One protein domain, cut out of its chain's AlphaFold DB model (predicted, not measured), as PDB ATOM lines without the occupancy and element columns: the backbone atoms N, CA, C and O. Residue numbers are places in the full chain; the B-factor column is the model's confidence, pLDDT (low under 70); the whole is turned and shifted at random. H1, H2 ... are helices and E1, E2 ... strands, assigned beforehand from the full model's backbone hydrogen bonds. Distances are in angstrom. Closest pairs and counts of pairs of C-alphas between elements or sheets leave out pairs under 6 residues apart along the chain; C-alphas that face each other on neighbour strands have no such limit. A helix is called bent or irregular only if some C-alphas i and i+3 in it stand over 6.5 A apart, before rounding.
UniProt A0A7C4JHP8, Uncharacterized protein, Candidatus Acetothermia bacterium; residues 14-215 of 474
ATOM      1  N   LEU A  14     151.894 128.817  96.460       77.25
ATOM      2  CA  LEU A  14     153.340 128.625  96.364       77.25
ATOM      3  C   LEU A  14     153.747 128.735  94.897       77.25
ATOM      4  O   LEU A  14     153.347 127.893  94.092       77.25
ATOM      5  N   TYR A  15     154.541 129.747  94.565       80.62
ATOM      6  CA  TYR A  15     155.125 129.908  93.237       80.62
ATOM      7  C   TYR A  15     156.596 129.520  93.297       80.62
ATOM      8  O   TYR A  15     157.331 129.956  94.183       80.62
ATOM      9  N   LEU A  16     157.009 128.665  92.370       81.94
ATOM     10  CA  LEU A  16     158.375 128.178  92.269       81.94
ATOM     11  C   LEU A  16     159.000 128.729  90.992       81.94
ATOM     12  O   LEU A  16     158.458 128.522  89.910       81.94
ATOM     13  N   TYR A  17     160.149 129.377  91.136       81.00
ATOM     14  CA  TYR A  17     160.894 129.998  90.046       81.00
ATOM     15  C   TYR A  17     162.271 129.347  89.926       81.00
ATOM     16  O   TYR A  17     162.900 129.016  90.935       81.00
ATOM     17  N   ALA A  18     162.766 129.153  88.706       80.25
ATOM     18  CA  ALA A  18     164.083 128.576  88.466       80.25
ATOM     19  C   ALA A  18     165.211 129.574  88.764       80.25
ATOM     20  O   ALA A  18     166.291 129.159  89.195       80.25
ATOM     21  N   SER A  19     164.969 130.877  88.573       73.38
ATOM     22  CA  SER A  19     165.971 131.924  88.795       73.38
ATOM     23  C   SER A  19     165.400 133.230  89.383       73.38
ATOM     24  O   SER A  19     164.193 133.480  89.299       73.38
ATOM     25  N   PRO A  20     166.258 134.086  89.977       69.31
ATOM     26  CA  PRO A  20     165.902 135.446  90.394       69.31
ATOM     27  C   PRO A  20     165.239 136.294  89.299       69.31
ATOM     28  O   PRO A  20     164.328 137.069  89.586       69.31
ATOM     29  N   GLU A  21     165.685 136.155  88.051       70.31
ATOM     30  CA  GLU A  21     165.145 136.886  86.901       70.31
ATOM     31  C   GLU A  21     163.717 136.437  86.573       70.31
ATOM     32  O   GLU A  21     162.847 137.273  86.332       70.31
ATOM     33  N   GLU A  22     163.461 135.126  86.615       73.75
ATOM     34  CA  GLU A  22     162.133 134.552  86.375       73.75
ATOM     35  C   GLU A  22     161.129 134.984  87.448       73.75
ATOM     36  O   GLU A  22     159.987 135.314  87.137       73.75
ATOM     37  N   LEU A  23     161.570 135.063  88.705       72.88
ATOM     38  CA  LEU A  23     160.767 135.597  89.801       72.88
ATOM     39  C   LEU A  23     160.352 137.053  89.552       72.88
ATOM     40  O   LEU A  23     159.204 137.410  89.799       72.88
ATOM     41  N   GLY A  24     161.253 137.893  89.032       67.69
ATOM     42  CA  GLY A  24     160.926 139.278  88.689       67.69
ATOM     43  C   GLY A  24     159.811 139.389  87.642       67.69
ATOM     44  O   GLY A  24     158.906 140.210  87.796       67.69
ATOM     45  N   LEU A  25     159.848 138.532  86.619       70.50
ATOM     46  CA  LEU A  25     158.810 138.452  85.586       70.50
ATOM     47  C   LEU A  25     157.497 137.891  86.145       70.50
ATOM     48  O   LEU A  25     156.446 138.491  85.973       70.50
ATOM     49  N   GLY A  26     157.551 136.798  86.906       73.56
ATOM     50  CA  GLY A  26     156.343 136.211  87.486       73.56
ATOM     51  C   GLY A  26     155.663 137.102  88.529       73.56
ATOM     52  O   GLY A  26     154.440 137.073  88.655       73.56
ATOM     53  N   LEU A  27     156.430 137.915  89.263       71.00
ATOM     54  CA  LEU A  27     155.889 138.951  90.144       71.00
ATOM     55  C   LEU A  27     155.149 140.031  89.356       71.00
ATOM     56  O   LEU A  27     154.069 140.436  89.771       71.00
ATOM     57  N   SER A  28     155.731 140.490  88.246       66.06
ATOM     58  CA  SER A  28     155.096 141.448  87.338       66.06
ATOM     59  C   SER A  28     153.747 140.930  86.854       66.06
ATOM     60  O   SER A  28     152.725 141.564  87.098       66.06
ATOM     61  N   ASP A  29     153.749 139.744  86.246       69.56
ATOM     62  CA  ASP A  29     152.562 139.155  85.627       69.56
ATOM     63  C   ASP A  29     151.443 138.950  86.664       69.56
ATOM     64  O   ASP A  29     150.290 139.321  86.443       69.56
ATOM     65  N   ARG A  30     151.789 138.467  87.869       71.19
ATOM     66  CA  ARG A  30     150.833 138.285  88.974       71.19
ATOM     67  C   ARG A  30     150.194 139.598  89.432       71.19
ATOM     68  O   ARG A  30     149.009 139.636  89.757       71.19
ATOM     69  N   LEU A  31     150.978 140.673  89.496       65.00
ATOM     70  CA  LEU A  31     150.490 141.983  89.926       65.00
ATOM     71  C   LEU A  31     149.639 142.685  88.860       65.00
ATOM     72  O   LEU A  31     148.847 143.559  89.213       65.00
ATOM     73  N   GLU A  32     149.784 142.312  87.586       61.81
ATOM     74  CA  GLU A  32     148.945 142.802  86.488       61.81
ATOM     75  C   GLU A  32     147.588 142.080  86.407       61.81
ATOM     76  O   GLU A  32     146.590 142.705  86.039       61.81
ATOM     77  N   GLU A  33     147.521 140.797  86.783       54.50
ATOM     78  CA  GLU A  33     146.338 139.950  86.564       54.50
ATOM     79  C   GLU A  33     145.396 139.787  87.780       54.50
ATOM     80  O   GLU A  33     144.205 139.523  87.583       54.50
ATOM     81  N   GLU A  34     145.853 139.954  89.032       51.81
ATOM     82  CA  GLU A  34     145.080 139.521  90.214       51.81
ATOM     83  C   GLU A  34     144.623 140.626  91.190       51.81
ATOM     84  O   GLU A  34     145.376 141.488  91.648       51.81
ATOM     85  N   ALA A  35     143.365 140.510  91.635       53.59
ATOM     86  CA  ALA A  35     142.860 141.178  92.830       53.59
ATOM     87  C   ALA A  35     143.485 140.540  94.088       53.59
ATOM     88  O   ALA A  35     142.953 139.573  94.617       53.59
ATOM     89  N   THR A  36     144.631 141.072  94.528       52.03
ATOM     90  CA  THR A  36     145.273 140.850  95.848       52.03
ATOM     91  C   THR A  36     145.125 139.426  96.417       52.03
ATOM     92  O   THR A  36     144.319 139.179  97.317       52.03
ATOM     93  N   LEU A  37     145.932 138.473  95.937       53.94
ATOM     94  CA  LEU A  37     146.046 137.178  96.615       53.94
ATOM     95  C   LEU A  37     146.657 137.355  98.015       53.94
ATOM     96  O   LEU A  37     147.732 137.929  98.182       53.94
ATOM     97  N   VAL A  38     145.976 136.819  99.029       55.62
ATOM     98  CA  VAL A  38     146.485 136.709 100.404       55.62
ATOM     99  C   VAL A  38     147.271 135.398 100.531       55.62
ATOM    100  O   VAL A  38     146.828 134.368 100.033       55.62
ATOM    101  N   ALA A  39     148.412 135.423 101.234       61.56
ATOM    102  CA  ALA A  39     149.284 134.265 101.498       61.56
ATOM    103  C   ALA A  39     149.939 133.634 100.261       61.56
ATOM    104  O   ALA A  39     149.799 132.439  99.983       61.56
ATOM    105  N   VAL A  40     150.724 134.455  99.573       70.94
ATOM    106  CA  VAL A  40     151.624 134.012  98.513       70.94
ATOM    107  C   VAL A  40     153.025 133.779  99.077       70.94
ATOM    108  O   VAL A  40     153.480 134.517  99.949       70.94
ATOM    109  N   VAL A  41     153.722 132.755  98.591       74.00
ATOM    110  CA  VAL A  41     155.155 132.571  98.828       74.00
ATOM    111  C   VAL A  41     155.847 132.246  97.524       74.00
ATOM    112  O   VAL A  41     155.503 131.281  96.845       74.00
ATOM    113  N   ASP A  42     156.866 133.042  97.238       75.62
ATOM    114  CA  ASP A  42     157.766 132.842  96.119       75.62
ATOM    115  C   ASP A  42     159.007 132.084  96.588       75.62
ATOM    116  O   ASP A  42     159.662 132.479  97.557       75.62
ATOM    117  N   LEU A  43     159.314 130.982  95.909       77.44
ATOM    118  CA  LEU A  43     160.445 130.107  96.189       77.44
ATOM    119  C   LEU A  43     161.365 130.041  94.973       77.44
ATOM    120  O   LEU A  43     160.905 130.000  93.833       77.44
ATOM    121  N   LEU A  44     162.671 129.971  95.221       77.06
ATOM    122  CA  LEU A  44     163.664 129.684  94.190       77.06
ATOM    123  C   LEU A  44     164.015 128.199  94.227       77.06
ATOM    124  O   LEU A  44     164.401 127.676  95.270       77.06
ATOM    125  N   ALA A  45     163.925 127.518  93.086       79.88
ATOM    126  CA  ALA A  45     164.229 126.091  92.975       79.88
ATOM    127  C   ALA A  45     165.687 125.760  93.324       79.88
ATOM    128  O   ALA A  45     165.987 124.651  93.758       79.88
ATOM    129  N   SER A  46     166.584 126.730  93.157       73.69
ATOM    130  CA  SER A  46     168.010 126.614  93.452       73.69
ATOM    131  C   SER A  46     168.375 126.839  94.924       73.69
ATOM    132  O   SER A  46     169.551 126.724  95.265       73.69
ATOM    133  N   GLN A  47     167.417 127.165  95.799       77.38
ATOM    134  CA  GLN A  47     167.672 127.468  97.211       77.38
ATOM    135  C   GLN A  47     166.892 126.545  98.153       77.38
ATOM    136  O   GLN A  47     165.840 126.032  97.768       77.38
ATOM    137  N   PRO A  48     167.358 126.345  99.400       82.81
ATOM    138  CA  PRO A  48     166.544 125.727 100.440       82.81
ATOM    139  C   PRO A  48     165.243 126.510 100.672       82.81
ATOM    140  O   PRO A  48     165.198 127.734 100.547       82.81
ATOM    141  N   TRP A  49     164.160 125.797 100.990       86.69
ATOM    142  CA  TRP A  49     162.829 126.404 101.168       86.69
ATOM    143  C   TRP A  49     162.387 126.486 102.629       86.69
ATOM    144  O   TRP A  49     161.400 127.162 102.935       86.69
ATOM    145  N   GLY A  50     163.081 125.786 103.532       86.06
ATOM    146  CA  GLY A  50     162.670 125.629 104.927       86.06
ATOM    147  C   GLY A  50     162.478 126.974 105.622       86.06
ATOM    148  O   GLY A  50     161.459 127.200 106.277       86.06
ATOM    149  N   GLY A  51     163.403 127.902 105.412       86.38
ATOM    150  CA  GLY A  51     163.384 129.230 105.996       86.38
ATOM    151  C   GLY A  51     162.270 130.129 105.468       86.38
ATOM    152  O   GLY A  51     161.616 130.840 106.238       86.38
ATOM    153  N   ALA A  52     161.995 130.087 104.161       82.50
ATOM    154  CA  ALA A  52     160.869 130.809 103.566       82.50
ATOM    155  C   ALA A  52     159.523 130.304 104.117       82.50
ATOM    156  O   ALA A  52     158.677 131.103 104.529       82.50
ATOM    157  N   LEU A  53     159.359 128.983 104.218       86.19
ATOM    158  CA  LEU A  53     158.151 128.357 104.758       86.19
ATOM    159  C   LEU A  53     157.974 128.624 106.261       86.19
ATOM    160  O   LEU A  53     156.864 128.926 106.704       86.19
ATOM    161  N   ALA A  54     159.051 128.587 107.051       88.19
ATOM    162  CA  ALA A  54     159.008 128.900 108.479       88.19
ATOM    163  C   ALA A  54     158.583 130.354 108.739       88.19
ATOM    164  O   ALA A  54     157.750 130.618 109.618       88.19
ATOM    165  N   ARG A  55     159.101 131.301 107.940       86.69
ATOM    166  CA  ARG A  55     158.674 132.706 107.987       86.69
ATOM    167  C   ARG A  55     157.206 132.849 107.622       86.69
ATOM    168  O   ARG A  55     156.503 133.554 108.343       86.69
ATOM    169  N   LEU A  56     156.721 132.161 106.588       83.56
ATOM    170  CA  LEU A  56     155.297 132.160 106.244       83.56
ATOM    171  C   LEU A  56     154.425 131.643 107.385       83.56
ATOM    172  O   LEU A  56     153.447 132.297 107.744       83.56
ATOM    173  N   ALA A  57     154.781 130.506 107.977       85.00
ATOM    174  CA  ALA A  57     154.012 129.921 109.068       85.00
ATOM    175  C   ALA A  57     153.910 130.879 110.266       85.00
ATOM    176  O   ALA A  57     152.814 131.134 110.774       85.00
ATOM    177  N   CYS A  58     155.036 131.473 110.680       88.12
ATOM    178  CA  CYS A  58     155.051 132.466 111.755       88.12
ATOM    179  C   CYS A  58     154.257 133.716 111.378       88.12
ATOM    180  O   CYS A  58     153.519 134.254 112.199       88.12
ATOM    181  N   SER A  59     154.365 134.142 110.125       86.12
ATOM    182  CA  SER A  59     153.646 135.287 109.598       86.12
ATOM    183  C   SER A  59     152.127 135.079 109.679       86.12
ATOM    184  O   SER A  59     151.419 135.865 110.312       86.12
ATOM    185  N   LEU A  60     151.614 133.984 109.128       80.94
ATOM    186  CA  LEU A  60     150.188 133.665 109.187       80.94
ATOM    187  C   LEU A  60     149.681 133.594 110.635       80.94
ATOM    188  O   LEU A  60     148.661 134.194 110.970       80.94
ATOM    189  N   ALA A  61     150.432 132.930 111.517       82.62
ATOM    190  CA  ALA A  61     150.024 132.729 112.903       82.62
ATOM    191  C   ALA A  61     150.133 133.993 113.778       82.62
ATOM    192  O   ALA A  61     149.351 134.189 114.712       82.62
ATOM    193  N   LEU A  62     151.136 134.844 113.547       86.31
ATOM    194  CA  LEU A  62     151.544 135.872 114.510       86.31
ATOM    195  C   LEU A  62     151.485 137.302 113.968       86.31
ATOM    196  O   LEU A  62     151.499 138.232 114.784       86.31
ATOM    197  N   GLY A  63     151.339 137.475 112.654       84.31
ATOM    198  CA  GLY A  63     151.373 138.762 111.968       84.31
ATOM    199  C   GLY A  63     152.800 139.277 111.773       84.31
ATOM    200  O   GLY A  63     153.760 138.512 111.826       84.31
ATOM    201  N   ARG A  64     152.945 140.591 111.570       85.06
ATOM    202  CA  ARG A  64     154.246 141.241 111.351       85.06
ATOM    203  C   ARG A  64     155.228 140.998 112.511       85.06
ATOM    204  O   ARG A  64     154.814 141.166 113.663       85.06
ATOM    205  N   PRO A  65     156.501 140.647 112.233       89.44
ATOM    206  CA  PRO A  65     157.514 140.542 113.275       89.44
ATOM    207  C   PRO A  65     157.858 141.912 113.874       89.44
ATOM    208  O   PRO A  65     157.768 142.938 113.196       89.44
ATOM    209  N   GLY A  66     158.249 141.925 115.149       87.31
ATOM    210  CA  GLY A  66     158.629 143.143 115.873       87.31
ATOM    211  C   GLY A  66     160.070 143.602 115.624       87.31
ATOM    212  O   GLY A  66     160.369 144.777 115.819       87.31
ATOM    213  N   ASN A  67     160.947 142.691 115.193       89.94
ATOM    214  CA  ASN A  67     162.378 142.908 114.974       89.94
ATOM    215  C   ASN A  67     162.894 141.909 113.907       89.94
ATOM    216  O   ASN A  67     162.353 140.801 113.835       89.94
ATOM    217  N   PRO A  68     163.907 142.253 113.081       89.56
ATOM    218  CA  PRO A  68     164.436 141.358 112.040       89.56
ATOM    219  C   PRO A  68     165.237 140.146 112.550       89.56
ATOM    220  O   PRO A  68     165.378 139.170 111.817       89.56
ATOM    221  N   VAL A  69     165.739 140.157 113.790       92.81
ATOM    222  CA  VAL A  69     166.672 139.134 114.301       92.81
ATOM    223  C   VAL A  69     166.074 137.734 114.306       92.81
ATOM    224  O   VAL A  69     166.645 136.810 113.726       92.81
ATOM    225  N   PHE A  70     164.914 137.564 114.934       94.38
ATOM    226  CA  PHE A  70     164.304 136.244 115.050       94.38
ATOM    227  C   PHE A  70     163.800 135.684 113.704       94.38
ATOM    228  O   PHE A  70     164.077 134.518 113.422       94.38
ATOM    229  N   PRO A  71     163.134 136.467 112.827       91.94
ATOM    230  CA  PRO A  71     162.797 136.022 111.473       91.94
ATOM    231  C   PRO A  71     164.007 135.595 110.638       91.94
ATOM    232  O   PRO A  71     163.944 134.547 109.994       91.94
ATOM    233  N   ARG A  72     165.108 136.361 110.686       91.56
ATOM    234  CA  ARG A  72     166.341 136.017 109.970       91.56
ATOM    235  C   ARG A  72     166.951 134.727 110.506       91.56
ATOM    236  O   ARG A  72     167.310 133.847 109.730       91.56
ATOM    237  N   GLY A  73     167.005 134.592 111.829       94.50
ATOM    238  CA  GLY A  73     167.485 133.387 112.497       94.50
ATOM    239  C   GLY A  73     166.668 132.143 112.159       94.50
ATOM    240  O   GLY A  73     167.240 131.095 111.877       94.50
ATOM    241  N   LEU A  74     165.335 132.261 112.131       93.38
ATOM    242  CA  LEU A  74     164.450 131.174 111.707       93.38
ATOM    243  C   LEU A  74     164.733 130.760 110.266       93.38
ATOM    244  O   LEU A  74     164.785 129.566 109.989       93.38
ATOM    245  N   ALA A  75     164.921 131.729 109.365       90.06
ATOM    246  CA  ALA A  75     165.214 131.429 107.972       90.06
ATOM    247  C   ALA A  75     166.487 130.576 107.849       90.06
ATOM    248  O   ALA A  75     166.438 129.459 107.344       90.06
ATOM    249  N   LEU A  76     167.585 131.061 108.431       91.75
ATOM    250  CA  LEU A  76     168.886 130.391 108.412       91.75
ATOM    251  C   LEU A  76     168.851 129.001 109.066       91.75
ATOM    252  O   LEU A  76     169.373 128.039 108.507       91.75
ATOM    253  N   TYR A  77     168.205 128.883 110.230       95.19
ATOM    254  CA  TYR A  77     168.110 127.612 110.947       95.19
ATOM    255  C   TYR A  77     167.337 126.554 110.152       95.19
ATOM    256  O   TYR A  77     167.774 125.413 110.076       95.19
ATOM    257  N   PHE A  78     166.202 126.909 109.543       94.00
ATOM    258  CA  PHE A  78     165.407 125.941 108.782       94.00
ATOM    259  C   PHE A  78     165.977 125.628 107.392       94.00
ATOM    260  O   PHE A  78     165.644 124.578 106.842       94.00
ATOM    261  N   ASP A  79     166.827 126.490 106.835       90.62
ATOM    262  CA  ASP A  79     167.546 126.214 105.587       90.62
ATOM    263  C   ASP A  79     168.733 125.255 105.792       90.62
ATOM    264  O   ASP A  79     169.070 124.499 104.881       90.62
ATOM    265  N   ALA A  80     169.328 125.229 106.992       91.50
ATOM    266  CA  ALA A  80     170.389 124.292 107.369       91.50
ATOM    267  C   ALA A  80     170.234 123.816 108.833       91.50
ATOM    268  O   ALA A  80     171.001 124.231 109.707       91.50
ATOM    269  N   PRO A  81     169.252 122.940 109.128       91.44
ATOM    270  CA  PRO A  81     168.937 122.531 110.502       91.44
ATOM    271  C   PRO A  81     170.006 121.638 111.141       91.44
ATOM    272  O   PRO A  81     170.139 121.624 112.363       91.44
ATOM    273  N   GLU A  82     170.772 120.915 110.321       91.69
ATOM    274  CA  GLU A  82     171.865 120.043 110.771       91.69
ATOM    275  C   GLU A  82     173.143 120.827 111.109       91.69
ATOM    276  O   GLU A  82     174.049 120.293 111.751       91.69
ATOM    277  N   HIS A  83     173.235 122.099 110.696       93.19
ATOM    278  CA  HIS A  83     174.383 122.934 111.030       93.19
ATOM    279  C   HIS A  83     174.381 123.242 112.535       93.19
ATOM    280  O   HIS A  83     173.361 123.681 113.078       93.19
ATOM    281  N   PRO A  84     175.503 123.060 113.250       94.44
ATOM    282  CA  PRO A  84     175.573 123.270 114.697       94.44
ATOM    283  C   PRO A  84     175.694 124.767 115.052       94.44
ATOM    284  O   PRO A  84     176.684 125.212 115.638       94.44
ATOM    285  N   TRP A  85     174.658 125.550 114.729       96.19
ATOM    286  CA  TRP A  85     174.626 127.010 114.872       96.19
ATOM    287  C   TRP A  85     175.020 127.497 116.270       96.19
ATOM    288  O   TRP A  85     175.838 128.408 116.381       96.19
ATOM    289  N   MET A  86     174.492 126.887 117.340       97.00
ATOM    290  CA  MET A  86     174.855 127.255 118.719       97.00
ATOM    291  C   MET A  86     176.346 127.069 119.029       97.00
ATOM    292  O   MET A  86     176.921 127.891 119.742       97.00
ATOM    293  N   ALA A  87     176.985 126.025 118.492       96.69
ATOM    294  CA  ALA A  87     178.409 125.788 118.708       96.69
ATOM    295  C   ALA A  87     179.270 126.807 117.948       96.69
ATOM    296  O   ALA A  87     180.206 127.356 118.529       96.69
ATOM    297  N   GLU A  88     178.939 127.113 116.688       95.81
ATOM    298  CA  GLU A  88     179.643 128.166 115.943       95.81
ATOM    299  C   GLU A  88     179.462 129.529 116.626       95.81
ATOM    300  O   GLU A  88     180.440 130.232 116.862       95.81
ATOM    301  N   ALA A  89     178.235 129.876 117.031       95.88
ATOM    302  CA  ALA A  89     177.928 131.096 117.781       95.88
ATOM    303  C   ALA A  89     178.731 131.213 119.084       95.88
ATOM    304  O   ALA A  89     179.203 132.300 119.420       95.88
ATOM    305  N   GLY A  90     178.928 130.104 119.804       96.25
ATOM    306  CA  GLY A  90     179.739 130.079 121.018       96.25
ATOM    307  C   GLY A  90     181.202 130.481 120.785       96.25
ATOM    308  O   GLY A  90     181.777 131.164 121.632       96.25
ATOM    309  N   ALA A  91     181.784 130.180 119.616       94.38
ATOM    310  CA  ALA A  91     183.142 130.616 119.259       94.38
ATOM    311  C   ALA A  91     183.270 132.151 119.174       94.38
ATOM    312  O   ALA A  91     184.332 132.717 119.444       94.38
ATOM    313  N   TRP A  92     182.175 132.837 118.839       91.81
ATOM    314  CA  TRP A  92     182.130 134.289 118.680       91.81
ATOM    315  C   TRP A  92     181.960 135.054 120.000       91.81
ATOM    316  O   TRP A  92     182.294 136.238 120.054       91.81
ATOM    317  N   LEU A  93     181.514 134.400 121.080       90.81
ATOM    318  CA  LEU A  93     181.191 135.047 122.364       90.81
ATOM    319  C   LEU A  93     182.352 135.804 123.018       90.81
ATOM    320  O   LEU A  93     182.127 136.687 123.842       90.81
ATOM    321  N   THR A  94     183.593 135.470 122.665       85.81
ATOM    322  CA  THR A  94     184.781 136.173 123.176       85.81
ATOM    323  C   THR A  94     184.939 137.566 122.551       85.81
ATOM    324  O   THR A  94     185.628 138.421 123.104       85.81
ATOM    325  N   TYR A  95     184.314 137.806 121.397       83.88
ATOM    326  CA  TYR A  95     184.578 138.975 120.555       83.88
ATOM    327  C   TYR A  95     183.364 139.868 120.338       83.88
ATOM    328  O   TYR A  95     183.531 141.052 120.050       83.88
ATOM    329  N   VAL A  96     182.160 139.316 120.458       87.00
ATOM    330  CA  VAL A  96     180.915 140.059 120.281       87.00
ATOM    331  C   VAL A  96     179.981 139.812 121.451       87.00
ATOM    332  O   VAL A  96     179.902 138.706 121.981       87.00
ATOM    333  N   ASP A  97     179.249 140.854 121.826       86.81
ATOM    334  CA  ASP A  97     178.116 140.735 122.732       86.81
ATOM    335  C   ASP A  97     176.840 140.538 121.897       86.81
ATOM    336  O   ASP A  97     176.430 141.462 121.182       86.81
ATOM    337  N   PRO A  98     176.189 139.363 121.952       85.56
ATOM    338  CA  PRO A  98     175.003 139.143 121.147       85.56
ATOM    339  C   PRO A  98     173.791 140.011 121.554       85.56
ATOM    340  O   PRO A  98     172.827 140.063 120.795       85.56
ATOM    341  N   GLN A  99     173.820 140.757 122.675       86.62
ATOM    342  CA  GLN A  99     172.783 141.767 122.965       86.62
ATOM    343  C   GLN A  99     172.772 142.881 121.915       86.62
ATOM    344  O   GLN A  99     171.716 143.418 121.569       86.62
ATOM    345  N   VAL A 100     173.945 143.198 121.362       86.25
ATOM    346  CA  VAL A 100     174.103 144.229 120.334       86.25
ATOM    347  C   VAL A 100     173.289 143.876 119.087       86.25
ATOM    348  O   VAL A 100     172.715 144.771 118.466       86.25
ATOM    349  N   LEU A 101     173.149 142.579 118.779       88.38
ATOM    350  CA  LEU A 101     172.317 142.099 117.679       88.38
ATOM    351  C   LEU A 101     170.852 142.521 117.834       88.38
ATOM    352  O   LEU A 101     170.245 142.978 116.874       88.38
ATOM    353  N   TRP A 102     170.287 142.447 119.041       88.19
ATOM    354  CA  TRP A 102     168.904 142.871 119.285       88.19
ATOM    355  C   TRP A 102     168.728 144.382 119.225       88.19
ATOM    356  O   TRP A 102     167.733 144.860 118.681       88.19
ATOM    357  N   ALA A 103     169.703 145.127 119.742       84.69
ATOM    358  CA  ALA A 103     169.673 146.583 119.717       84.69
ATOM    359  C   ALA A 103     169.830 147.156 118.299       84.69
ATOM    360  O   ALA A 103     169.317 148.239 118.020       84.69
ATOM    361  N   LYS A 104     170.553 146.457 117.410       79.75
ATOM    362  CA  LYS A 104     170.970 146.978 116.096       79.75
ATOM    363  C   LYS A 104     170.720 146.010 114.935       79.75
ATOM    364  O   LYS A 104     171.404 146.082 113.919       79.75
ATOM    365  N   GLY A 105     169.734 145.122 115.057       82.06
ATOM    366  CA  GLY A 105     169.491 144.036 114.098       82.06
ATOM    367  C   GLY A 105     169.345 144.490 112.645       82.06
ATOM    368  O   GLY A 105     169.880 143.842 111.755       82.06
ATOM    369  N   GLU A 106     168.702 145.637 112.402       77.06
ATOM    370  CA  GLU A 106     168.543 146.203 111.051       77.06
ATOM    371  C   GLU A 106     169.862 146.641 110.397       77.06
ATOM    372  O   GLU A 106     169.963 146.626 109.173       77.06
ATOM    373  N   ALA A 107     170.858 147.033 111.199       72.50
ATOM    374  CA  ALA A 107     172.175 147.453 110.720       72.50
ATOM    375  C   ALA A 107     173.167 146.282 110.634       72.50
ATOM    376  O   ALA A 107     174.077 146.293 109.811       72.50
ATOM    377  N   LEU A 108     172.992 145.274 111.497       78.50
ATOM    378  CA  LEU A 108     173.928 144.164 111.668       78.50
ATOM    379  C   LEU A 108     173.673 142.976 110.757       78.50
ATOM    380  O   LEU A 108     174.614 142.300 110.338       78.50
ATOM    381  N   LEU A 109     172.404 142.685 110.490       80.56
ATOM    382  CA  LEU A 109     172.049 141.561 109.645       80.56
ATOM    383  C   LEU A 109     172.236 141.951 108.181       80.56
ATOM    384  O   LEU A 109     171.766 143.018 107.773       80.56
ATOM    385  N   PRO A 110     172.883 141.094 107.372       73.94
ATOM    386  CA  PRO A 110     172.990 141.319 105.941       73.94
ATOM    387  C   PRO A 110     171.627 141.599 105.329       73.94
ATOM    388  O   PRO A 110     170.644 140.919 105.633       73.94
ATOM    389  N   HIS A 111     171.571 142.589 104.442       69.44
ATOM    390  CA  HIS A 111     170.372 142.838 103.662       69.44
ATOM    391  C   HIS A 111     170.083 141.623 102.782       69.44
ATOM    392  O   HIS A 111     170.758 141.387 101.783       69.44
ATOM    393  N   ASP A 112     169.067 140.854 103.161       70.94
ATOM    394  CA  ASP A 112     168.534 139.794 102.326       70.94
ATOM    395  C   ASP A 112     167.412 140.372 101.445       70.94
ATOM    396  O   ASP A 112     166.330 140.702 101.955       70.94
ATOM    397  N   PRO A 113     167.638 140.532 100.128       64.38
ATOM    398  CA  PRO A 113     166.611 141.029  99.219       64.38
ATOM    399  C   PRO A 113     165.376 140.122  99.212       64.38
ATOM    400  O   PRO A 113     164.264 140.627  99.067       64.38
ATOM    401  N   TRP A 114     165.537 138.817  99.454       69.56
ATOM    402  CA  TRP A 114     164.431 137.861  99.513       69.56
ATOM    403  C   TRP A 114     163.592 138.034 100.771       69.56
ATOM    404  O   TRP A 114     162.369 137.913 100.738       69.56
ATOM    405  N   GLU A 115     164.230 138.380 101.885       72.38
ATOM    406  CA  GLU A 115     163.528 138.749 103.109       72.38
ATOM    407  C   GLU A 115     162.744 140.049 102.952       72.38
ATOM    408  O   GLU A 115     161.581 140.123 103.361       72.38
ATOM    409  N   ARG A 116     163.344 141.065 102.323       71.69
ATOM    410  CA  ARG A 116     162.644 142.321 102.037       71.69
ATOM    411  C   ARG A 116     161.480 142.110 101.080       71.69
ATOM    412  O   ARG A 116     160.392 142.593 101.377       71.69
ATOM    413  N   LEU A 117     161.684 141.366  99.992       70.12
ATOM    414  CA  LEU A 117     160.619 140.993  99.062       70.12
ATOM    415  C   LEU A 117     159.482 140.298  99.812       70.12
ATOM    416  O   LEU A 117     158.325 140.697  99.688       70.12
ATOM    417  N   TYR A 118     159.810 139.321 100.662       73.31
ATOM    418  CA  TYR A 118     158.807 138.629 101.454       73.31
ATOM    419  C   TYR A 118     157.992 139.604 102.317       73.31
ATOM    420  O   TYR A 118     156.770 139.643 102.211       73.31
ATOM    421  N   PHE A 119     158.642 140.436 103.134       75.81
ATOM    422  CA  PHE A 119     157.935 141.322 104.063       75.81
ATOM    423  C   PHE A 119     157.270 142.547 103.424       75.81
ATOM    424  O   PHE A 119     156.402 143.145 104.064       75.81
ATOM    425  N   GLN A 120     157.659 142.929 102.205       73.06
ATOM    426  CA  GLN A 120     157.093 144.074 101.485       73.06
ATOM    427  C   GLN A 120     156.049 143.690 100.437       73.06
ATOM    428  O   GLN A 120     155.258 144.550 100.067       73.06
ATOM    429  N   VAL A 121     156.049 142.443  99.958       68.62
ATOM    430  CA  VAL A 121     155.194 142.002  98.843       68.62
ATOM    431  C   VAL A 121     154.361 140.780  99.216       68.62
ATOM    432  O   VAL A 121     153.149 140.793  99.037       68.62
ATOM    433  N   ASN A 122     154.989 139.740  99.766       70.56
ATOM    434  CA  ASN A 122     154.350 138.424  99.905       70.56
ATOM    435  C   ASN A 122     153.663 138.200 101.254       70.56
ATOM    436  O   ASN A 122     152.791 137.339 101.391       70.56
ATOM    437  N   ALA A 123     154.074 138.940 102.282       72.00
ATOM    438  CA  ALA A 123     153.599 138.701 103.627       72.00
ATOM    439  C   ALA A 123     152.079 138.950 103.728       72.00
ATOM    440  O   ALA A 123     151.578 139.970 103.256       72.00
ATOM    441  N   PRO A 124     151.329 138.066 104.409       67.81
ATOM    442  CA  PRO A 124     149.864 138.021 104.348       67.81
ATOM    443  C   PRO A 124     149.133 139.232 104.963       67.81
ATOM    444  O   PRO A 124     147.913 139.312 104.879       67.81
ATOM    445  N   TRP A 125     149.844 140.170 105.593       67.62
ATOM    446  CA  TRP A 125     149.297 141.434 106.115       67.62
ATOM    447  C   TRP A 125     149.654 142.657 105.262       67.62
ATOM    448  O   TRP A 125     149.317 143.781 105.643       67.62
ATOM    449  N   VAL A 126     150.401 142.488 104.171       67.44
ATOM    450  CA  VAL A 126     150.718 143.587 103.258       67.44
ATOM    451  C   VAL A 126     149.448 143.912 102.476       67.44
ATOM    452  O   VAL A 126     148.976 143.119 101.673       67.44
ATOM    453  N   GLY A 127     148.858 145.072 102.764       54.06
ATOM    454  CA  GLY A 127     147.584 145.495 102.177       54.06
ATOM    455  C   GLY A 127     147.701 146.325 100.894       54.06
ATOM    456  O   GLY A 127     146.677 146.774 100.394       54.06
ATOM    457  N   ALA A 128     148.913 146.587 100.392       54.53
ATOM    458  CA  ALA A 128     149.142 147.455  99.237       54.53
ATOM    459  C   ALA A 128     150.043 146.780  98.199       54.53
ATOM    460  O   ALA A 128     151.070 146.201  98.549       54.53
ATOM    461  N   THR A 129     149.674 146.911  96.926       58.62
ATOM    462  CA  THR A 129     150.500 146.515  95.784       58.62
ATOM    463  C   THR A 129     151.820 147.299  95.813       58.62
ATOM    464  O   THR A 129     151.773 148.533  95.884       58.62
ATOM    465  N   PRO A 130     153.000 146.647  95.785       60.81
ATOM    466  CA  PRO A 130     154.274 147.362  95.736       60.81
ATOM    467  C   PRO A 130     154.354 148.203  94.457       60.81
ATOM    468  O   PRO A 130     153.864 147.799  93.405       60.81
ATOM    469  N   THR A 131     154.980 149.381  94.523       56.84
ATOM    470  CA  THR A 131     155.203 150.171  93.304       56.84
ATOM    471  C   THR A 131     156.226 149.475  92.403       56.84
ATOM    472  O   THR A 131     157.139 148.805  92.888       56.84
ATOM    473  N   TRP A 132     156.137 149.697  91.090       55.28
ATOM    474  CA  TRP A 132     157.139 149.228  90.124       55.28
ATOM    475  C   TRP A 132     158.571 149.640  90.486       55.28
ATOM    476  O   TRP A 132     159.517 148.874  90.313       55.28
ATOM    477  N   GLU A 133     158.733 150.835  91.050       54.19
ATOM    478  CA  GLU A 133     160.012 151.321  91.560       54.19
ATOM    479  C   GLU A 133     160.498 150.522  92.780       54.19
ATOM    480  O   GLU A 133     161.680 150.195  92.858       54.19
ATOM    481  N   THR A 134     159.593 150.131  93.684       58.94
ATOM    482  CA  THR A 134     159.907 149.253  94.826       58.94
ATOM    483  C   THR A 134     160.376 147.884  94.343       58.94
ATOM    484  O   THR A 134     161.412 147.405  94.796       58.94
ATOM    485  N   LEU A 135     159.675 147.286  93.376       59.34
ATOM    486  CA  LEU A 135     160.058 145.998  92.785       59.34
ATOM    487  C   LEU A 135     161.413 146.078  92.079       59.34
ATOM    488  O   LEU A 135     162.286 145.253  92.332       59.34
ATOM    489  N   ARG A 136     161.632 147.109  91.256       58.53
ATOM    490  CA  ARG A 136     162.917 147.331  90.582       58.53
ATOM    491  C   ARG A 136     164.059 147.486  91.586       58.53
ATOM    492  O   ARG A 136     165.107 146.877  91.406       58.53
ATOM    493  N   ASN A 137     163.858 148.264  92.648       56.84
ATOM    494  CA  ASN A 137     164.874 148.469  93.678       56.84
ATOM    495  C   ASN A 137     165.160 147.171  94.453       56.84
ATOM    496  O   ASN A 137     166.319 146.869  94.722       56.84
ATOM    497  N   LEU A 138     164.136 146.369  94.765       59.09
ATOM    498  CA  LEU A 138     164.304 145.065  95.418       59.09
ATOM    499  C   LEU A 138     165.087 144.074  94.542       59.09
ATOM    500  O   LEU A 138     165.977 143.389  95.044       59.09
ATOM    501  N   LEU A 139     164.796 144.039  93.240       56.59
ATOM    502  CA  LEU A 139     165.463 143.159  92.279       56.59
ATOM    503  C   LEU A 139     166.884 143.622  91.929       56.59
ATOM    504  O   LEU A 139     167.719 142.791  91.602       56.59
ATOM    505  N   GLN A 140     167.200 144.918  92.031       52.44
ATOM    506  CA  GLN A 140     168.569 145.418  91.851       52.44
ATOM    507  C   GLN A 140     169.487 145.081  93.038       52.44
ATOM    508  O   GLN A 140     170.672 144.820  92.838       52.44
ATOM    509  N   VAL A 141     168.964 145.034  94.268       45.34
ATOM    510  CA  VAL A 141     169.752 144.737  95.485       45.34
ATOM    511  C   VAL A 141     170.322 143.308  95.493       45.34
ATOM    512  O   VAL A 141     171.346 143.069  96.127       45.34
ATOM    513  N   SER A 142     169.742 142.370  94.737       41.75
ATOM    514  CA  SER A 142     170.250 140.991  94.609       41.75
ATOM    515  C   SER A 142     171.610 140.875  93.907       41.75
ATOM    516  O   SER A 142     172.245 139.826  93.991       41.75
ATOM    517  N   THR A 143     172.080 141.949  93.264       33.97
ATOM    518  CA  THR A 143     173.351 141.983  92.519       33.97
ATOM    519  C   THR A 143     174.549 142.483  93.332       33.97
ATOM    520  O   THR A 143     175.680 142.426  92.849       33.97
ATOM    521  N   GLN A 144     174.348 142.960  94.566       38.31
ATOM    522  CA  GLN A 144     175.448 143.439  95.409       38.31
ATOM    523  C   GLN A 144     176.063 142.279  96.202       38.31
ATOM    524  O   GLN A 144     175.382 141.593  96.966       38.31
ATOM    525  N   SER A 145     177.366 142.043  96.010       36.75
ATOM    526  CA  SER A 145     178.098 140.962  96.672       36.75
ATOM    527  C   SER A 145     178.034 141.099  98.195       36.75
ATOM    528  O   SER A 145     178.385 142.146  98.740       36.75
ATOM    529  N   LYS A 146     177.634 140.025  98.883       46.09
ATOM    530  CA  LYS A 146     177.641 139.935 100.348       46.09
ATOM    531  C   LYS A 146     179.083 140.002 100.864       46.09
ATOM    532  O   LYS A 146     179.860 139.072 100.657       46.09
ATOM    533  N   GLU A 147     179.445 141.082 101.547       50.59
ATOM    534  CA  GLU A 147     180.732 141.200 102.241       50.59
ATOM    535  C   GLU A 147     180.710 140.376 103.553       50.59
ATOM    536  O   GLU A 147     179.704 140.313 104.264       50.59
ATOM    537  N   GLY A 148     181.814 139.688 103.872       45.56
ATOM    538  CA  GLY A 148     181.885 138.603 104.869       45.56
ATOM    539  C   GLY A 148     181.559 138.931 106.332       45.56
ATOM    540  O   GLY A 148     181.421 138.008 107.134       45.56
ATOM    541  N   LYS A 149     181.397 140.203 106.723       56.03
ATOM    542  CA  LYS A 149     181.138 140.585 108.130       56.03
ATOM    543  C   LYS A 149     179.775 140.137 108.658       56.03
ATOM    544  O   LYS A 149     179.607 140.009 109.867       56.03
ATOM    545  N   GLY A 150     178.826 139.860 107.769       68.75
ATOM    546  CA  GLY A 150     177.488 139.389 108.125       68.75
ATOM    547  C   GLY A 150     177.447 138.069 108.893       68.75
ATOM    548  O   GLY A 150     176.521 137.845 109.671       68.75
ATOM    549  N   ARG A 151     178.463 137.213 108.710       81.31
ATOM    550  CA  ARG A 151     178.429 135.828 109.191       81.31
ATOM    551  C   ARG A 151     178.231 135.734 110.702       81.31
ATOM    552  O   ARG A 151     177.401 134.948 111.142       81.31
ATOM    553  N   VAL A 152     178.939 136.542 111.497       87.00
ATOM    554  CA  VAL A 152     178.816 136.497 112.968       87.00
ATOM    555  C   VAL A 152     177.381 136.775 113.423       87.00
ATOM    556  O   VAL A 152     176.852 136.073 114.281       87.00
ATOM    557  N   TRP A 153     176.722 137.757 112.811       88.50
ATOM    558  CA  TRP A 153     175.366 138.162 113.175       88.50
ATOM    559  C   TRP A 153     174.317 137.168 112.680       88.50
ATOM    560  O   TRP A 153     173.365 136.880 113.401       88.50
ATOM    561  N   GLU A 154     174.519 136.591 111.496       89.94
ATOM    562  CA  GLU A 154     173.685 135.508 110.969       89.94
ATOM    563  C   GLU A 154     173.781 134.243 111.827       89.94
ATOM    564  O   GLU A 154     172.753 133.683 112.205       89.94
ATOM    565  N   VAL A 155     174.994 133.843 112.214       93.06
ATOM    566  CA  VAL A 155     175.237 132.695 113.097       93.06
ATOM    567  C   VAL A 155     174.579 132.909 114.461       93.06
ATOM    568  O   VAL A 155     173.898 132.014 114.957       93.06
ATOM    569  N   LEU A 156     174.722 134.098 115.055       94.44
ATOM    570  CA  LEU A 156     174.068 134.437 116.322       94.44
ATOM    571  C   LEU A 156     172.536 134.432 116.208       94.44
ATOM    572  O   LEU A 156     171.865 133.914 117.102       94.44
ATOM    573  N   ALA A 157     171.977 134.965 115.117       95.19
ATOM    574  CA  ALA A 157     170.536 134.942 114.870       95.19
ATOM    575  C   ALA A 157     170.015 133.503 114.716       95.19
ATOM    576  O   ALA A 157     169.016 133.135 115.339       95.19
ATOM    577  N   ALA A 158     170.701 132.674 113.926       96.44
ATOM    578  CA  ALA A 158     170.342 131.274 113.711       96.44
ATOM    579  C   ALA A 158     170.443 130.456 115.007       96.44
ATOM    580  O   ALA A 158     169.512 129.729 115.358       96.44
ATOM    581  N   ALA A 159     171.518 130.643 115.777       97.50
ATOM    582  CA  ALA A 159     171.703 130.010 117.078       97.50
ATOM    583  C   ALA A 159     170.619 130.416 118.083       97.50
ATOM    584  O   ALA A 159     170.138 129.585 118.853       97.50
ATOM    585  N   GLN A 160     170.184 131.677 118.057       96.81
ATOM    586  CA  GLN A 160     169.056 132.115 118.869       96.81
ATOM    587  C   GLN A 160     167.760 131.416 118.453       96.81
ATOM    588  O   GLN A 160     167.022 130.949 119.319       96.81
ATOM    589  N   ALA A 161     167.464 131.337 117.154       96.94
ATOM    590  CA  ALA A 161     166.274 130.643 116.671       96.94
ATOM    591  C   ALA A 161     166.279 129.166 117.087       96.94
ATOM    592  O   ALA A 161     165.285 128.686 117.638       96.94
ATOM    593  N   GLN A 162     167.420 128.493 116.920       97.19
ATOM    594  CA  GLN A 162     167.648 127.131 117.395       97.19
ATOM    595  C   GLN A 162     167.359 127.007 118.898       97.19
ATOM    596  O   GLN A 162     166.534 126.185 119.302       97.19
ATOM    597  N   TRP A 163     167.965 127.861 119.728       97.31
ATOM    598  CA  TRP A 163     167.792 127.836 121.182       97.31
ATOM    599  C   TRP A 163     166.340 128.076 121.617       97.31
ATOM    600  O   TRP A 163     165.822 127.350 122.470       97.31
ATOM    601  N   VAL A 164     165.653 129.054 121.014       96.88
ATOM    602  CA  VAL A 164     164.240 129.347 121.302       96.88
ATOM    603  C   VAL A 164     163.363 128.144 120.962       96.88
ATOM    604  O   VAL A 164     162.517 127.762 121.773       96.88
ATOM    605  N   LEU A 165     163.563 127.532 119.792       95.25
ATOM    606  CA  LEU A 165     162.790 126.370 119.356       95.25
ATOM    607  C   LEU A 165     163.006 125.167 120.280       95.25
ATOM    608  O   LEU A 165     162.031 124.533 120.681       95.25
ATOM    609  N   GLN A 166     164.256 124.890 120.654       95.12
ATOM    610  CA  GLN A 166     164.618 123.733 121.477       95.12
ATOM    611  C   GLN A 166     164.252 123.906 122.958       95.12
ATOM    612  O   GLN A 166     163.840 122.943 123.603       95.12
ATOM    613  N   THR A 167     164.366 125.121 123.503       95.75
ATOM    614  CA  THR A 167     164.265 125.363 124.957       95.75
ATOM    615  C   THR A 167     162.922 125.957 125.376       95.75
ATOM    616  O   THR A 167     162.413 125.661 126.457       95.75
ATOM    617  N   LEU A 168     162.341 126.831 124.549       94.56
ATOM    618  CA  LEU A 168     161.154 127.627 124.898       94.56
ATOM    619  C   LEU A 168     159.906 127.225 124.092       94.56
ATOM    620  O   LEU A 168     158.775 127.576 124.461       94.56
ATOM    621  N   GLY A 169     160.102 126.500 122.987       93.06
ATOM    622  CA  GLY A 169     159.048 125.991 122.117       93.06
ATOM    623  C   GLY A 169     158.132 127.089 121.567       93.06
ATOM    624  O   GLY A 169     158.535 128.234 121.357       93.06
ATOM    625  N   ALA A 170     156.857 126.751 121.363       91.25
ATOM    626  CA  ALA A 170     155.873 127.648 120.745       91.25
ATOM    627  C   ALA A 170     155.669 128.972 121.509       91.25
ATOM    628  O   ALA A 170     155.421 130.014 120.897       91.25
ATOM    629  N   SER A 171     155.787 128.947 122.843       93.00
ATOM    630  CA  SER A 171     155.690 130.160 123.668       93.00
ATOM    631  C   SER A 171     156.850 131.123 123.395       93.00
ATOM    632  O   SER A 171     156.620 132.318 123.204       93.00
ATOM    633  N   GLY A 172     158.066 130.582 123.264       94.88
ATOM    634  CA  GLY A 172     159.265 131.307 122.858       94.88
ATOM    635  C   GLY A 172     159.128 131.919 121.472       94.88
ATOM    636  O   GLY A 172     159.321 133.122 121.322       94.88
ATOM    637  N   VAL A 173     158.711 131.122 120.484       95.31
ATOM    638  CA  VAL A 173     158.497 131.594 119.104       95.31
ATOM    639  C   VAL A 173     157.545 132.789 119.082       95.31
ATOM    640  O   VAL A 173     157.856 133.818 118.486       95.31
ATOM    641  N   ARG A 174     156.407 132.702 119.785       94.88
ATOM    642  CA  ARG A 174     155.437 133.803 119.862       94.88
ATOM    643  C   ARG A 174     156.026 135.062 120.496       94.88
ATOM    644  O   ARG A 174     155.756 136.158 120.003       94.88
ATOM    645  N   ALA A 175     156.770 134.908 121.590       95.38
ATOM    646  CA  ALA A 175     157.372 136.022 122.309       95.38
ATOM    647  C   ALA A 175     158.434 136.726 121.455       95.38
ATOM    648  O   ALA A 175     158.322 137.925 121.214       95.38
ATOM    649  N   PHE A 176     159.408 135.978 120.935       95.62
ATOM    650  CA  PHE A 176     160.518 136.531 120.160       95.62
ATOM    651  C   PHE A 176     160.091 137.076 118.797       95.62
ATOM    652  O   PHE A 176     160.613 138.100 118.372       95.62
ATOM    653  N   TRP A 177     159.102 136.468 118.137       94.81
ATOM    654  CA  TRP A 177     158.573 136.999 116.878       94.81
ATOM    655  C   TRP A 177     157.941 138.384 117.044       94.81
ATOM    656  O   TRP A 177     158.111 139.258 116.199       94.81
ATOM    657  N   ARG A 178     157.186 138.599 118.128       93.25
ATOM    658  CA  ARG A 178     156.449 139.854 118.361       93.25
ATOM    659  C   ARG A 178     157.270 140.925 119.072       93.25
ATOM    660  O   ARG A 178     156.838 142.074 119.119       93.25
ATOM    661  N   ALA A 179     158.405 140.559 119.651       93.06
ATOM    662  CA  ALA A 179     159.228 141.473 120.415       93.06
ATOM    663  C   ALA A 179     160.001 142.439 119.510       93.06
ATOM    664  O   ALA A 179     160.559 142.041 118.490       93.06
ATOM    665  N   SER A 180     160.066 143.706 119.915       90.06
ATOM    666  CA  SER A 180     160.968 144.703 119.327       90.06
ATOM    667  C   SER A 180     162.341 144.734 120.011       90.06
ATOM    668  O   SER A 180     163.302 145.213 119.414       90.06
ATOM    669  N   SER A 181     162.441 144.210 121.239       91.25
ATOM    670  CA  SER A 181     163.673 144.139 122.033       91.25
ATOM    671  C   SER A 181     163.766 142.832 122.828       91.25
ATOM    672  O   SER A 181     162.760 142.146 123.040       91.25
ATOM    673  N   TRP A 182     164.967 142.513 123.313       91.75
ATOM    674  CA  TRP A 182     165.202 141.351 124.173       91.75
ATOM    675  C   TRP A 182     164.367 141.405 125.461       91.75
ATOM    676  O   TRP A 182     163.741 140.421 125.855       91.75
ATOM    677  N   GLU A 183     164.300 142.574 126.094       94.12
ATOM    678  CA  GLU A 183     163.499 142.820 127.292       94.12
ATOM    679  C   GLU A 183     162.018 142.579 127.006       94.12
ATOM    680  O   GLU A 183     161.341 141.931 127.799       94.12
ATOM    681  N   GLY A 184     161.527 143.033 125.847       92.88
ATOM    682  CA  GLY A 184     160.157 142.785 125.408       92.88
ATOM    683  C   GLY A 184     159.847 141.291 125.268       92.88
ATOM    684  O   GLY A 184     158.811 140.832 125.754       92.88
ATOM    685  N   ALA A 185     160.758 140.519 124.665       93.25
ATOM    686  CA  ALA A 185     160.621 139.064 124.561       93.25
ATOM    687  C   ALA A 185     160.629 138.398 125.946       93.25
ATOM    688  O   ALA A 185     159.790 137.546 126.237       93.25
ATOM    689  N   SER A 186     161.540 138.822 126.822       94.56
ATOM    690  CA  SER A 186     161.679 138.277 128.172       94.56
ATOM    691  C   SER A 186     160.452 138.542 129.045       94.56
ATOM    692  O   SER A 186     159.925 137.623 129.679       94.56
ATOM    693  N   LEU A 187     159.926 139.769 129.006       94.31
ATOM    694  CA  LEU A 187     158.698 140.152 129.702       94.31
ATOM    695  C   LEU A 187     157.496 139.339 129.209       94.31
ATOM    696  O   LEU A 187     156.707 138.866 130.026       94.31
ATOM    697  N   ALA A 188     157.381 139.111 127.895       93.88
ATOM    698  CA  ALA A 188     156.323 138.274 127.324       93.88
ATOM    699  C   ALA A 188     156.409 136.802 127.777       93.88
ATOM    700  O   ALA A 188     155.390 136.111 127.815       93.88
ATOM    701  N   LEU A 189     157.604 136.334 128.146       95.31
ATOM    702  CA  LEU A 189     157.845 135.007 128.719       95.31
ATOM    703  C   LEU A 189     157.751 134.976 130.252       95.31
ATOM    704  O   LEU A 189     157.922 133.910 130.844       95.31
ATOM    705  N   GLY A 190     157.505 136.117 130.907       94.69
ATOM    706  CA  GLY A 190     157.485 136.225 132.366       94.69
ATOM    707  C   GLY A 190     158.849 135.971 133.017       94.69
ATOM    708  O   GLY A 190     158.909 135.484 134.145       94.69
ATOM    709  N   ARG A 191     159.949 136.255 132.308       94.31
ATOM    710  CA  ARG A 191     161.325 136.051 132.783       94.31
ATOM    711  C   ARG A 191     162.038 137.389 132.986       94.31
ATOM    712  O   ARG A 191     161.688 138.403 132.392       94.31
ATOM    713  N   ALA A 192     163.049 137.392 133.854       95.25
ATOM    714  CA  ALA A 192     163.945 138.538 133.994       95.25
ATOM    715  C   ALA A 192     164.883 138.602 132.768       95.25
ATOM    716  O   ALA A 192     165.471 137.565 132.439       95.25
ATOM    717  N   PRO A 193     165.025 139.756 132.082       93.56
ATOM    718  CA  PRO A 193     165.866 139.904 130.884       93.56
ATOM    719  C   PRO A 193     167.286 139.359 131.045       93.56
ATOM    720  O   PRO A 193     167.767 138.626 130.181       93.56
ATOM    721  N   GLU A 194     167.915 139.632 132.184       94.44
ATOM    722  CA  GLU A 194     169.292 139.248 132.498       94.44
ATOM    723  C   GLU A 194     169.427 137.735 132.686       94.44
ATOM    724  O   GLU A 194     170.442 137.149 132.315       94.44
ATOM    725  N   ARG A 195     168.394 137.082 133.235       94.44
ATOM    726  CA  ARG A 195     168.379 135.621 133.395       94.44
ATOM    727  C   ARG A 195     168.204 134.924 132.059       94.44
ATOM    728  O   ARG A 195     168.971 134.023 131.754       94.44
ATOM    729  N   LEU A 196     167.243 135.378 131.250       94.56
ATOM    730  CA  LEU A 196     167.045 134.837 129.907       94.56
ATOM    731  C   LEU A 196     168.327 134.971 129.076       94.56
ATOM    732  O   LEU A 196     168.684 134.071 128.322       94.56
ATOM    733  N   TRP A 197     169.022 136.098 129.246       92.44
ATOM    734  CA  TRP A 197     170.300 136.354 128.603       92.44
ATOM    735  C   TRP A 197     171.401 135.397 129.060       92.44
ATOM    736  O   TRP A 197     172.093 134.808 128.231       92.44
ATOM    737  N   ALA A 198     171.550 135.223 130.376       94.75
ATOM    738  CA  ALA A 198     172.514 134.291 130.941       94.75
ATOM    739  C   ALA A 198     172.252 132.853 130.470       94.75
ATOM    740  O   ALA A 198     173.197 132.179 130.072       94.75
ATOM    741  N   ASP A 199     170.987 132.420 130.434       95.75
ATOM    742  CA  ASP A 199     170.590 131.095 129.946       95.75
ATOM    743  C   ASP A 199     171.025 130.884 128.487       95.75
ATOM    744  O   ASP A 199     171.623 129.861 128.154       95.75
ATOM    745  N   PHE A 200     170.768 131.867 127.615       96.00
ATOM    746  CA  PHE A 200     171.176 131.799 126.211       96.00
ATOM    747  C   PHE A 200     172.703 131.755 126.067       96.00
ATOM    748  O   PHE A 200     173.232 130.888 125.373       96.00
ATOM    749  N   ARG A 201     173.431 132.639 126.761       95.75
ATOM    750  CA  ARG A 201     174.900 132.675 126.696       95.75
ATOM    751  C   ARG A 201     175.531 131.381 127.208       95.75
ATOM    752  O   ARG A 201     176.493 130.906 126.609       95.75
ATOM    753  N   SER A 202     174.997 130.811 128.287       96.44
ATOM    754  CA  SER A 202     175.441 129.514 128.804       96.44
ATOM    755  C   SER A 202     175.197 128.401 127.789       96.44
ATOM    756  O   SER A 202     176.117 127.640 127.523       96.44
ATOM    757  N   ALA A 203     174.024 128.356 127.149       97.06
ATOM    758  CA  ALA A 203     173.725 127.348 126.129       97.06
ATOM    759  C   ALA A 203     174.690 127.411 124.930       97.06
ATOM    760  O   ALA A 203     175.151 126.374 124.452       97.06
ATOM    761  N   LEU A 204     175.039 128.617 124.469       97.25
ATOM    762  CA  LEU A 204     176.039 128.817 123.415       97.25
ATOM    763  C   LEU A 204     177.433 128.332 123.843       97.25
ATOM    764  O   LEU A 204     178.092 127.602 123.103       97.25
ATOM    765  N   GLN A 205     177.873 128.717 125.045       96.88
ATOM    766  CA  GLN A 205     179.180 128.330 125.573       96.88
ATOM    767  C   GLN A 205     179.282 126.812 125.771       96.88
ATOM    768  O   GLN A 205     180.250 126.201 125.325       96.88
ATOM    769  N   GLU A 206     178.265 126.192 126.375       97.38
ATOM    770  CA  GLU A 206     178.190 124.742 126.570       97.38
ATOM    771  C   GLU A 206     178.201 123.995 125.232       97.38
ATOM    772  O   GLU A 206     178.951 123.032 125.076       97.38
ATOM    773  N   SER A 207     177.434 124.474 124.244       97.31
ATOM    774  CA  SER A 207     177.402 123.886 122.899       97.31
ATOM    775  C   SER A 207     178.766 123.950 122.213       97.31
ATOM    776  O   SER A 207     179.174 122.994 121.558       97.31
ATOM    777  N   PHE A 208     179.495 125.059 122.366       97.31
ATOM    778  CA  PHE A 208     180.837 125.207 121.807       97.31
ATOM    779  C   PHE A 208     181.874 124.340 122.525       97.31
ATOM    780  O   PHE A 208     182.675 123.676 121.868       97.31
ATOM    781  N   ASP A 209     181.846 124.296 123.859       96.56
ATOM    782  CA  ASP A 209     182.793 123.503 124.646       96.56
ATOM    783  C   ASP A 209     182.634 121.994 124.422       96.56
ATOM    784  O   ASP A 209     183.630 121.269 124.455       96.56
ATOM    785  N   GLN A 210     181.409 121.530 124.159       96.88
ATOM    786  CA  GLN A 210     181.097 120.124 123.885       96.88
ATOM    787  C   GLN A 210     181.231 119.746 122.402       96.88
ATOM    788  O   GLN A 210     181.172 118.562 122.067       96.88
ATOM    789  N   SER A 211     181.404 120.718 121.502       96.00
ATOM    790  CA  SER A 211     181.412 120.452 120.064       96.00
ATOM    791  C   SER A 211     182.698 119.752 119.609       96.00
ATOM    792  O   SER A 211     183.798 120.255 119.859       96.00
ATOM    793  N   PRO A 212     182.605 118.651 118.836       94.19
ATOM    794  CA  PRO A 212     183.777 118.037 118.213       94.19
ATOM    795  C   PRO A 212     184.426 118.943 117.150       94.19
ATOM    796  O   PRO A 212     185.590 118.752 116.807       94.19
ATOM    797  N   GLN A 213     183.705 119.954 116.650       94.88
ATOM    798  CA  GLN A 213     184.169 120.908 115.635       94.88
ATOM    799  C   GLN A 213     184.720 122.213 116.243       94.88
ATOM    800  O   GLN A 213     184.929 123.198 115.539       94.88
ATOM    801  N   ARG A 214     185.004 122.244 117.552       94.75
ATOM    802  CA  ARG A 214     185.477 123.442 118.271       94.75
ATOM    803  C   ARG A 214     186.662 124.153 117.600       94.75
ATOM    804  O   ARG A 214     186.657 125.379 117.485       94.75
ATOM    805  N   LEU A 215     187.675 123.397 117.162       95.31
ATOM    806  CA  LEU A 215     188.856 123.955 116.484       95.31
ATOM    807  C   LEU A 215     188.496 124.565 115.127       95.31
ATOM    808  O   LEU A 215     188.987 125.637 114.786       95.31
TER     809      LEU A 215
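AT A GLANCE: This is residues 14 to 215 of the 474 residues of an uncharacterized protein of Candidatus Acetothermia bacterium (UniProt A0A7C4JHP8). Two parts lie one after the other along the longest axis: at one end a short two-stranded ribbon, E1 and E2, with H1 and H6 packed on it and H7 packed on H6, and at the other a cluster of crossed helices built round H8. H8 folds back as a V whose longer arm, H8a, crosses H3 in the core of the cluster; H4 and H5 pack on H8a, H9 packs on H8b, H10 lies across the far end, and H2 stands between the two parts. The printed part has 202 residues, with ten named helices and two named strands in the order E1, H1, E2, H2 to H10, and the two strands form a parallel sheet. Its class is mostly helix; it is compact, with a radius of gyration of the C-alphas of 17.6 A, and the C-alphas span 53 by 37 by 26 A.

IN THESE COORDINATES: E1 is residues 14 to 17, beginning at C-alpha 14 at (153.340, 128.625, 96.364). H1, residues 20 to 33, is 20.4 A long. E2 is residues 40 to 44, 13.5 A. H2, residues 50 to 62, measures 17.9 A, and H3, residues 69 to 79, 15.6 A. H4 is residues 85 to 92. H5, residues 99 to 108, is irregular: C-alphas 103 and 106 are 8.7 A apart. H6 is residues 113 to 122 and H7 residues 132 to 141. H8, residues 150 to 178, was assigned as one helix by its hydrogen bonds but is bent, with C-alphas 167 and 170 9.7 A apart. Its arm H8a, residues 150 to 167, begins at C-alpha 150 at (177.488, 139.389, 108.125) and is 25.6 A long; H8b is residues 170 to 178. H9 is residues 182 to 188. H10, residues 193 to 210, is 25.9 A long and ends at C-alpha 210 at (181.097, 120.124, 123.885).

HOW THE PARTS SIT: E1 and E2 are parallel neighbours at 29 degrees, with N 15 and O 41 2.9 A apart and N 43 and O 15 2.8 A apart, both within hydrogen-bond range. E1, H1 and E2 form a strand-helix-strand unit, two parallel neighbour strands with a helix between them in the chain, and its crossover is right-handed. The closest C-alphas of E2 and H6 are those of Val 40 and Asn 122, 5.4 A apart. H6 and H7 form a helical hairpin at a shallow tilt of 23 degrees, closest at the C-alphas of Pro 113 and Leu 138, 6.0 A. H2 and H3 form another, at a steep tilt of 43 degrees, closest at Gly 51 and Ala 75, with C-alphas 3.5 A apart. H8 is the hub, touching 6 other helices. H8a is about perpendicular to H3, at 83 degrees, and they touch, closest at the C-alphas of Gly 73 and Ala 158, 3.8 A. H8a and H8b touch only at the corner, closest at the C-alphas of Val 164 and Gly 172, 5.6 A. H4 touches H10 about perpendicular, at 85 degrees, closest at the C-alphas of Ala 87 and Phe 208, 4.0 A. H8b touches H9, closest at the C-alphas of Ala 175 and Ala 185, 5.0 A. H1 and H10 are apart. Every O i to N i+4 pair is within hydrogen-bond range in H1, H2, H3, H6, H7, H8a, H8b, H9 and H10, against 3 of 4 in H4 and 4 of 6 in H5.

THE WHOLE: The two C-alphas farthest apart are those of Glu 33 and Asp 209, at 55.2 A. The printed part has no cut, and no link between its named elements is long. The mean pLDDT of the printed part is 81.4; 44 residues are under 70, among them residues 31 to 39 and 124 to 150, and H7 has a mean of 56.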